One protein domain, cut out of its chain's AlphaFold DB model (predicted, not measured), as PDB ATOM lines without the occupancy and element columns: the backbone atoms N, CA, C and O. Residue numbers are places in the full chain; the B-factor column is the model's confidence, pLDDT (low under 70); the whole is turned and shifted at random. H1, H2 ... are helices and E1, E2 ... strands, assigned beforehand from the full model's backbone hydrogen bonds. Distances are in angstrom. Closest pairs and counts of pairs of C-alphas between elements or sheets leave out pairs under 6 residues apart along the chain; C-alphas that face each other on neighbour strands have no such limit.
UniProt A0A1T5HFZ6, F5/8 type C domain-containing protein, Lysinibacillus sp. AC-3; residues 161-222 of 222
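AT A GLANCE: This is residues 161 to 222 of the 222 residues of the protein "F5/8 type C domain-containing protein" of Lysinibacillus sp. AC-3 (UniProt A0A1T5HFZ6). Little regular structure is present: a small two-stranded antiparallel ribbon, E1 and E2, has one short helix, H1, close to E1, and long loops make up the rest. The 62 printed residues hold E1, H1 and E2 in that order, a mixed class with 13 residues in named elements. The whole is compact, with a radius of gyration of the C-alphas of 11.8 A and spans of 35 by 24 by 15 A.

HOW THE PARTS SIT: E1, residues 176 to 179, and E2, residues 213 to 216, are antiparallel at 160 degrees; N 178 and O 214 are within hydrogen-bond range at 3.0 A. H1, residues 189 to 193, comes closest to E1 at the C-alphas of Trp 190 and Ala 177, 5.2 A apart. In H1, 0 of 1 O i to N i+4 pairs and 2 of 2 O i to N i+3 pairs are within range.

IN THESE COORDINATES: E1 begins at C-alpha 176 (170.728, 253.856, 223.263) and spans 10.3 A. H1 spans 7.9 A. E2 spans 10.4 A, ending at C-alpha 216 (169.566, 251.295, 219.222).

THE WHOLE: The printed part has no cut. H1 to E2 is a long link. Residues 161 to 162, 197 to 198, 200 and 221 to 222 have pLDDT under 70.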
ATOM      1  N   LYS A 161     162.346 239.602 224.171       59.31
ATOM      2  CA  LYS A 161     163.782 239.402 223.913       59.31
ATOM      3  C   LYS A 161     164.635 240.490 224.571       59.31
ATOM      4  O   LYS A 161     165.809 240.267 224.853       59.31
ATOM      5  N   TYR A 162     164.028 241.651 224.820       67.38
ATOM      6  CA  TYR A 162     164.614 242.772 225.523       67.38
ATOM      7  C   TYR A 162     163.609 243.380 226.488       67.38
ATOM      8  O   TYR A 162     162.525 243.813 226.098       67.38
ATOM      9  N   GLU A 163     164.016 243.468 227.745       74.81
ATOM     10  CA  GLU A 163     163.355 244.303 228.724       74.81
ATOM     11  C   GLU A 163     163.906 245.730 228.574       74.81
ATOM     12  O   GLU A 163     164.931 246.102 229.145       74.81
ATOM     13  N   THR A 164     163.253 246.531 227.728       82.75
ATOM     14  CA  THR A 164     163.609 247.935 227.483       82.75
ATOM     15  C   THR A 164     163.119 248.790 228.650       82.75
ATOM     16  O   THR A 164     162.208 249.587 228.492       82.75
ATOM     17  N   LYS A 165     163.652 248.562 229.853       89.44
ATOM     18  CA  LYS A 165     163.369 249.341 231.068       89.44
ATOM     19  C   LYS A 165     164.405 250.444 231.227       89.44
ATOM     20  O   LYS A 165     165.228 250.413 232.141       89.44
ATOM     21  N   MET A 166     164.423 251.384 230.289       92.12
ATOM     22  CA  MET A 166     165.432 252.432 230.289       92.12
ATOM     23  C   MET A 166     165.281 253.366 231.493       92.12
ATOM     24  O   MET A 166     164.173 253.687 231.922       92.12
ATOM     25  N   THR A 167     166.419 253.804 232.026       93.75
ATOM     26  CA  THR A 167     166.534 254.799 233.111       93.75
ATOM     27  C   THR A 167     167.337 256.028 232.683       93.75
ATOM     28  O   THR A 167     167.340 257.053 233.364       93.75
ATOM     29  N   SER A 168     168.021 255.937 231.540       95.06
ATOM     30  CA  SER A 168     168.701 257.042 230.872       95.06
ATOM     31  C   SER A 168     168.784 256.769 229.367       95.06
ATOM     32  O   SER A 168     168.462 255.673 228.917       95.06
ATOM     33  N   ASN A 169     169.252 257.738 228.572       97.19
ATOM     34  CA  ASN A 169     169.419 257.551 227.124       97.19
ATOM     35  C   ASN A 169     170.438 256.464 226.754       97.19
ATOM     36  O   ASN A 169     170.483 256.084 225.595       97.19
ATOM     37  N   THR A 170     171.236 255.966 227.698       96.69
ATOM     38  CA  THR A 170     172.271 254.950 227.454       96.69
ATOM     39  C   THR A 170     172.202 253.791 228.452       96.69
ATOM     40  O   THR A 170     173.159 253.027 228.569       96.69
ATOM     41  N   ALA A 171     171.121 253.685 229.238       93.69
ATOM     42  CA  ALA A 171     170.971 252.654 230.260       93.69
ATOM     43  C   ALA A 171     169.560 252.039 230.252       93.69
ATOM     44  O   ALA A 171     168.586 252.799 230.240       93.69
ATOM     45  N   PRO A 172     169.442 250.699 230.344       92.75
ATOM     46  CA  PRO A 172     170.546 249.738 230.463       92.75
ATOM     47  C   PRO A 172     171.288 249.529 229.133       92.75
ATOM     48  O   PRO A 172     170.689 249.580 228.063       92.75
ATOM     49  N   ALA A 173     172.600 249.280 229.200       90.50
ATOM     50  CA  ALA A 173     173.364 248.862 228.026       90.50
ATOM     51  C   ALA A 173     172.815 247.517 227.497       90.50
ATOM     52  O   ALA A 173     172.396 246.682 228.301       90.50
ATOM     53  N   PRO A 174     172.815 247.269 226.176       92.06
ATOM     54  CA  PRO A 174     173.415 248.069 225.107       92.06
ATOM     55  C   PRO A 174     172.476 249.140 224.521       92.06
ATOM     56  O   PRO A 174     172.746 249.643 223.434       92.06
ATOM     57  N   PHE A 175     171.358 249.453 225.183       93.38
ATOM     58  CA  PHE A 175     170.335 250.300 224.588       93.38
ATOM     59  C   PHE A 175     170.734 251.771 224.565       93.38
ATOM     60  O   PHE A 175     171.128 252.333 225.589       93.38
ATOM     61  N   VAL A 176     170.550 252.408 223.409       96.81
ATOM     62  CA  VAL A 176     170.728 253.856 223.263       96.81
ATOM     63  C   VAL A 176     169.462 254.483 222.694       96.81
ATOM     64  O   VAL A 176     169.124 254.278 221.532       96.81
ATOM     65  N   ALA A 177     168.760 255.272 223.505       97.19
ATOM     66  CA  ALA A 177     167.606 256.044 223.061       97.19
ATOM     67  C   ALA A 177     168.046 257.398 222.504       97.19
ATOM     68  O   ALA A 177     168.829 258.127 223.116       97.19
ATOM     69  N   SER A 178     167.485 257.769 221.359       98.00
ATOM     70  CA  SER A 178     167.700 259.078 220.748       98.00
ATOM     71  C   SER A 178     166.416 259.583 220.102       98.00
ATOM     72  O   SER A 178     165.523 258.809 219.762       98.00
ATOM     73  N   ALA A 179     166.304 260.899 219.968       97.81
ATOM     74  CA  ALA A 179     165.152 261.549 219.363       97.81
ATOM     75  C   ALA A 179     165.598 262.759 218.544       97.81
ATOM     76  O   ALA A 179     166.661 263.327 218.795       97.81
ATOM     77  N   SER A 180     164.755 263.189 217.608       97.19
ATOM     78  CA  SER A 180     165.007 264.377 216.787       97.19
ATOM     79  C   SER A 180     165.109 265.653 217.617       97.19
ATOM     80  O   SER A 180     165.811 266.586 217.244       97.19
ATOM     81  N   SER A 181     164.362 265.716 218.721       96.50
ATOM     82  CA  SER A 181     164.443 266.773 219.722       96.50
ATOM     83  C   SER A 181     163.773 266.332 221.025       96.50
ATOM     84  O   SER A 181     163.053 265.329 221.061       96.50
ATOM     85  N   ILE A 182     163.984 267.107 222.087       96.69
ATOM     86  CA  ILE A 182     163.289 266.957 223.368       96.69
ATOM     87  C   ILE A 182     162.673 268.303 223.754       96.69
ATOM     88  O   ILE A 182     163.307 269.337 223.559       96.69
ATOM     89  N   TYR A 183     161.451 268.301 224.284       95.06
ATOM     90  CA  TYR A 183     160.767 269.515 224.742       95.06
ATOM     91  C   TYR A 183     161.548 270.207 225.867       95.06
ATOM     92  O   TYR A 183     161.739 271.419 225.855       95.06
ATOM     93  N   SER A 184     162.038 269.422 226.830       94.56
ATOM     94  CA  SER A 184     162.970 269.860 227.872       94.56
ATOM     95  C   SER A 184     163.721 268.659 228.454       94.56
ATOM     96  O   SER A 184     163.419 267.507 228.131       94.56
ATOM     97  N   THR A 185     164.676 268.907 229.354       93.75
ATOM     98  CA  THR A 185     165.423 267.856 230.072       93.75
ATOM     99  C   THR A 185     164.536 266.945 230.927       93.75
ATOM    100  O   THR A 185     164.966 265.849 231.281       93.75
ATOM    101  N   SER A 186     163.292 267.347 231.213       93.12
ATOM    102  CA  SER A 186     162.291 266.527 231.909       93.12
ATOM    103  C   SER A 186     161.591 265.503 231.006       93.12
ATOM    104  O   SER A 186     160.967 264.576 231.522       93.12
ATOM    105  N   TYR A 187     161.723 265.633 229.678       94.19
ATOM    106  CA  TYR A 187     161.111 264.749 228.673       94.19
ATOM    107  C   TYR A 187     162.156 264.099 227.742       94.19
ATOM    108  O   TYR A 187     162.041 264.201 226.516       94.19
ATOM    109  N   PRO A 188     163.211 263.464 228.286       96.44
ATOM    110  CA  PRO A 188     164.261 262.847 227.484       96.44
ATOM    111  C   PRO A 188     163.741 261.630 226.704       96.44
ATOM    112  O   PRO A 188     162.733 261.027 227.070       96.44
ATOM    113  N   ALA A 189     164.463 261.238 225.649       97.44
ATOM    114  CA  ALA A 189     164.072 260.149 224.749       97.44
ATOM    115  C   ALA A 189     163.824 258.817 225.481       97.44
ATOM    116  O   ALA A 189     162.816 258.161 225.233       97.44
ATOM    117  N   TRP A 190     164.680 258.442 226.436       95.88
ATOM    118  CA  TRP A 190     164.563 257.162 227.149       95.88
ATOM    119  C   TRP A 190     163.222 256.932 227.853       95.88
ATOM    120  O   TRP A 190     162.839 255.784 228.055       95.88
ATOM    121  N   ARG A 191     162.479 257.992 228.201       94.62
ATOM    122  CA  ARG A 191     161.186 257.859 228.888       94.62
ATOM    123  C   ARG A 191     160.100 257.211 228.033       94.62
ATOM    124  O   ARG A 191     159.156 256.676 228.594       94.62
ATOM    125  N   ALA A 192     160.231 257.207 226.705       94.31
ATOM    126  CA  ALA A 192     159.339 256.413 225.853       94.31
ATOM    127  C   ALA A 192     159.547 254.896 226.012       94.31
ATOM    128  O   ALA A 192     158.693 254.112 225.610       94.31
ATOM    129  N   PHE A 193     160.680 254.496 226.590       93.38
ATOM    130  CA  PHE A 193     161.118 253.118 226.764       93.38
ATOM    131  C   PHE A 193     161.398 252.825 228.247       93.38
ATOM    132  O   PHE A 193     162.392 252.190 228.565       93.38
ATOM    133  N   ALA A 194     160.602 253.343 229.184       91.12
ATOM    134  CA  ALA A 194     160.742 253.059 230.618       91.12
ATOM    135  C   ALA A 194     159.651 252.078 231.093       91.12
ATOM    136  O   ALA A 194     158.554 252.066 230.541       91.12
ATOM    137  N   SER A 195     159.910 251.268 232.134       79.81
ATOM    138  CA  SER A 195     158.905 250.321 232.677       79.81
ATOM    139  C   SER A 195     157.737 250.975 233.390       79.81
ATOM    140  O   SER A 195     156.676 250.371 233.509       79.81
ATOM    141  N   SER A 196     157.963 252.138 233.990       70.38
ATOM    142  CA  SER A 196     156.993 252.787 234.853       70.38
ATOM    143  C   SER A 196     156.598 254.106 234.224       70.38
ATOM    144  O   SER A 196     157.446 254.907 233.839       70.38
ATOM    145  N   ASN A 197     155.289 254.318 234.132       66.06
ATOM    146  CA  ASN A 197     154.704 255.549 233.633       66.06
ATOM    147  C   ASN A 197     154.076 256.315 234.813       66.06
ATOM    148  O   ASN A 197     152.850 256.403 234.894       66.06
ATOM    149  N   PRO A 198     154.859 256.809 235.803       66.44
ATOM    150  CA  PRO A 198     154.307 257.779 236.734       66.44
ATOM    151  C   PRO A 198     153.870 259.009 235.932       66.44
ATOM    152  O   PRO A 198     154.506 259.364 234.938       66.44
ATOM    153  N   THR A 199     152.777 259.651 236.340       72.69
ATOM    154  CA  THR A 199     152.211 260.832 235.676       72.69
ATOM    155  C   THR A 199     153.317 261.827 235.289       72.69
ATOM    156  O   THR A 199     153.975 262.390 236.160       72.69
ATOM    157  N   GLY A 200     153.556 262.018 233.984       69.69
ATOM    158  CA  GLY A 200     154.631 262.883 233.468       69.69
ATOM    159  C   GLY A 200     155.920 262.178 233.009       69.69
ATOM    160  O   GLY A 200     156.896 262.856 232.683       69.69
ATOM    161  N   ALA A 201     155.965 260.843 232.959       81.06
ATOM    162  CA  ALA A 201     157.123 260.078 232.491       81.06
ATOM    163  C   ALA A 201     157.017 259.640 231.023       81.06
ATOM    164  O   ALA A 201     156.978 258.459 230.711       81.06
ATOM    165  N   PHE A 202     157.029 260.609 230.109       92.19
ATOM    166  CA  PHE A 202     157.039 260.358 228.665       92.19
ATOM    167  C   PHE A 202     158.119 261.190 227.964       92.19
ATOM    168  O   PHE A 202     158.657 262.146 228.526       92.19
ATOM    169  N   TRP A 203     158.445 260.819 226.729       94.56
ATOM    170  CA  TRP A 203     159.192 261.684 225.817       94.56
ATOM    171  C   TRP A 203     158.236 262.676 225.143       94.56
ATOM    172  O   TRP A 203     157.097 262.334 224.828       94.56
ATOM    173  N   SER A 204     158.706 263.897 224.899       94.06
ATOM    174  CA  SER A 204     157.988 264.911 224.130       94.06
ATOM    175  C   SER A 204     158.968 265.648 223.228       94.06
ATOM    176  O   SER A 204     160.084 265.959 223.646       94.06
ATOM    177  N   THR A 205     158.559 265.935 221.995       95.12
ATOM    178  CA  THR A 205     159.352 266.694 221.022       95.12
ATOM    179  C   THR A 205     159.186 268.201 221.246       95.12
ATOM    180  O   THR A 205     158.117 268.670 221.629       95.12
ATOM    181  N   SER A 206     160.233 268.983 220.983       94.31
ATOM    182  CA  SER A 206     160.147 270.455 220.951       94.31
ATOM    183  C   SER A 206     159.492 270.991 219.670       94.31
ATOM    184  O   SER A 206     159.064 272.141 219.621       94.31
ATOM    185  N   ALA A 207     159.402 270.164 218.623       89.69
ATOM    186  CA  ALA A 207     158.834 270.544 217.338       89.69
ATOM    187  C   ALA A 207     157.329 270.246 217.288       89.69
ATOM    188  O   ALA A 207     156.906 269.110 217.486       89.69
ATOM    189  N   TYR A 208     156.526 271.261 216.958       77.50
ATOM    190  CA  TYR A 208     155.070 271.253 217.141       77.50
ATOM    191  C   TYR A 208     154.300 270.166 216.357       77.50
ATOM    192  O   TYR A 208     153.159 269.894 216.707       77.50
ATOM    193  N   GLN A 209     154.863 269.521 215.322       81.62
ATOM    194  CA  GLN A 209     154.112 268.549 214.488       81.62
ATOM    195  C   GLN A 209     154.950 267.433 213.834       81.62
ATOM    196  O   GLN A 209     154.407 266.604 213.105       81.62
ATOM    197  N   LYS A 210     156.273 267.408 214.034       88.69
ATOM    198  CA  LYS A 210     157.166 266.415 213.416       88.69
ATOM    199  C   LYS A 210     158.277 266.047 214.387       88.69
ATOM    200  O   LYS A 210     158.951 266.926 214.913       88.69
ATOM    201  N   GLY A 211     158.488 264.758 214.601       93.00
ATOM    202  CA  GLY A 211     159.593 264.262 215.404       93.00
ATOM    203  C   GLY A 211     159.759 262.764 215.234       93.00
ATOM    204  O   GLY A 211     158.811 262.071 214.870       93.00
ATOM    205  N   TRP A 212     160.967 262.282 215.485       96.81
ATOM    206  CA  TRP A 212     161.254 260.856 215.552       96.81
ATOM    207  C   TRP A 212     161.868 260.524 216.902       96.81
ATOM    208  O   TRP A 212     162.519 261.358 217.532       96.81
ATOM    209  N   ILE A 213     161.657 259.284 217.313       97.31
ATOM    210  CA  ILE A 213     162.304 258.657 218.451       97.31
ATOM    211  C   ILE A 213     162.729 257.257 218.025       97.31
ATOM    212  O   ILE A 213     162.018 256.591 217.275       97.31
ATOM    213  N   GLN A 214     163.903 256.832 218.469       97.12
ATOM    214  CA  GLN A 214     164.460 255.524 218.157       97.12
ATOM    215  C   GLN A 214     165.227 254.962 219.353       97.12
ATOM    216  O   GLN A 214     165.668 255.707 220.236       97.12
ATOM    217  N   ILE A 215     165.418 253.647 219.340       95.12
ATOM    218  CA  ILE A 215     166.264 252.908 220.275       95.12
ATOM    219  C   ILE A 215     167.230 252.030 219.472       95.12
ATOM    220  O   ILE A 215     166.816 251.263 218.605       95.12
ATOM    221  N   ASP A 216     168.522 252.176 219.737       94.88
ATOM    222  CA  ASP A 216     169.566 251.295 219.222       94.88
ATOM    223  C   ASP A 216     169.732 250.108 220.177       94.88
ATOM    224  O   ASP A 216     169.826 250.295 221.387       94.88
ATOM    225  N   TYR A 217     169.774 248.890 219.636       91.19
ATOM    226  CA  TYR A 217     169.990 247.648 220.385       91.19
ATOM    227  C   TYR A 217     171.476 247.235 220.456       91.19
ATOM    228  O   TYR A 217     171.795 246.131 220.913       91.19
ATOM    229  N   GLY A 218     172.382 248.080 219.952       87.69
ATOM    230  CA  GLY A 218     173.844 247.965 219.975       87.69
ATOM    231  C   GLY A 218     174.438 246.881 219.073       87.69
ATOM    232  O   GLY A 218     175.648 246.816 218.889       87.69
ATOM    233  N   THR A 219     173.611 246.005 218.507       83.94
ATOM    234  CA  THR A 219     174.023 244.941 217.581       83.94
ATOM    235  C   THR A 219     172.919 244.694 216.563       83.94
ATOM    236  O   THR A 219     171.737 244.699 216.918       83.94
ATOM    237  N   LEU A 220     173.304 244.440 215.308       77.19
ATOM    238  CA  LEU A 220     172.373 244.065 214.244       77.19
ATOM    239  C   LEU A 220     171.588 242.818 214.674       77.19
ATOM    240  O   LEU A 220     172.181 241.790 215.009       77.19
ATOM    241  N   LYS A 221     170.257 242.909 214.671       64.19
ATOM    242  CA  LYS A 221     169.389 241.768 214.965       64.19
ATOM    243  C   LYS A 221     168.978 241.124 213.643       64.19
ATOM    244  O   LYS A 221     168.387 241.792 212.801       64.19
ATOM    245  N   LYS A 222     169.383 239.866 213.463       56.22
ATOM    246  CA  LYS A 222     168.883 238.980 212.409       56.22
ATOM    247  C   LYS A 222     167.582 238.330 212.854       56.22
ATOM    248  O   LYS A 222     167.430 238.148 214.089       56.22
TER     249      LYS A 222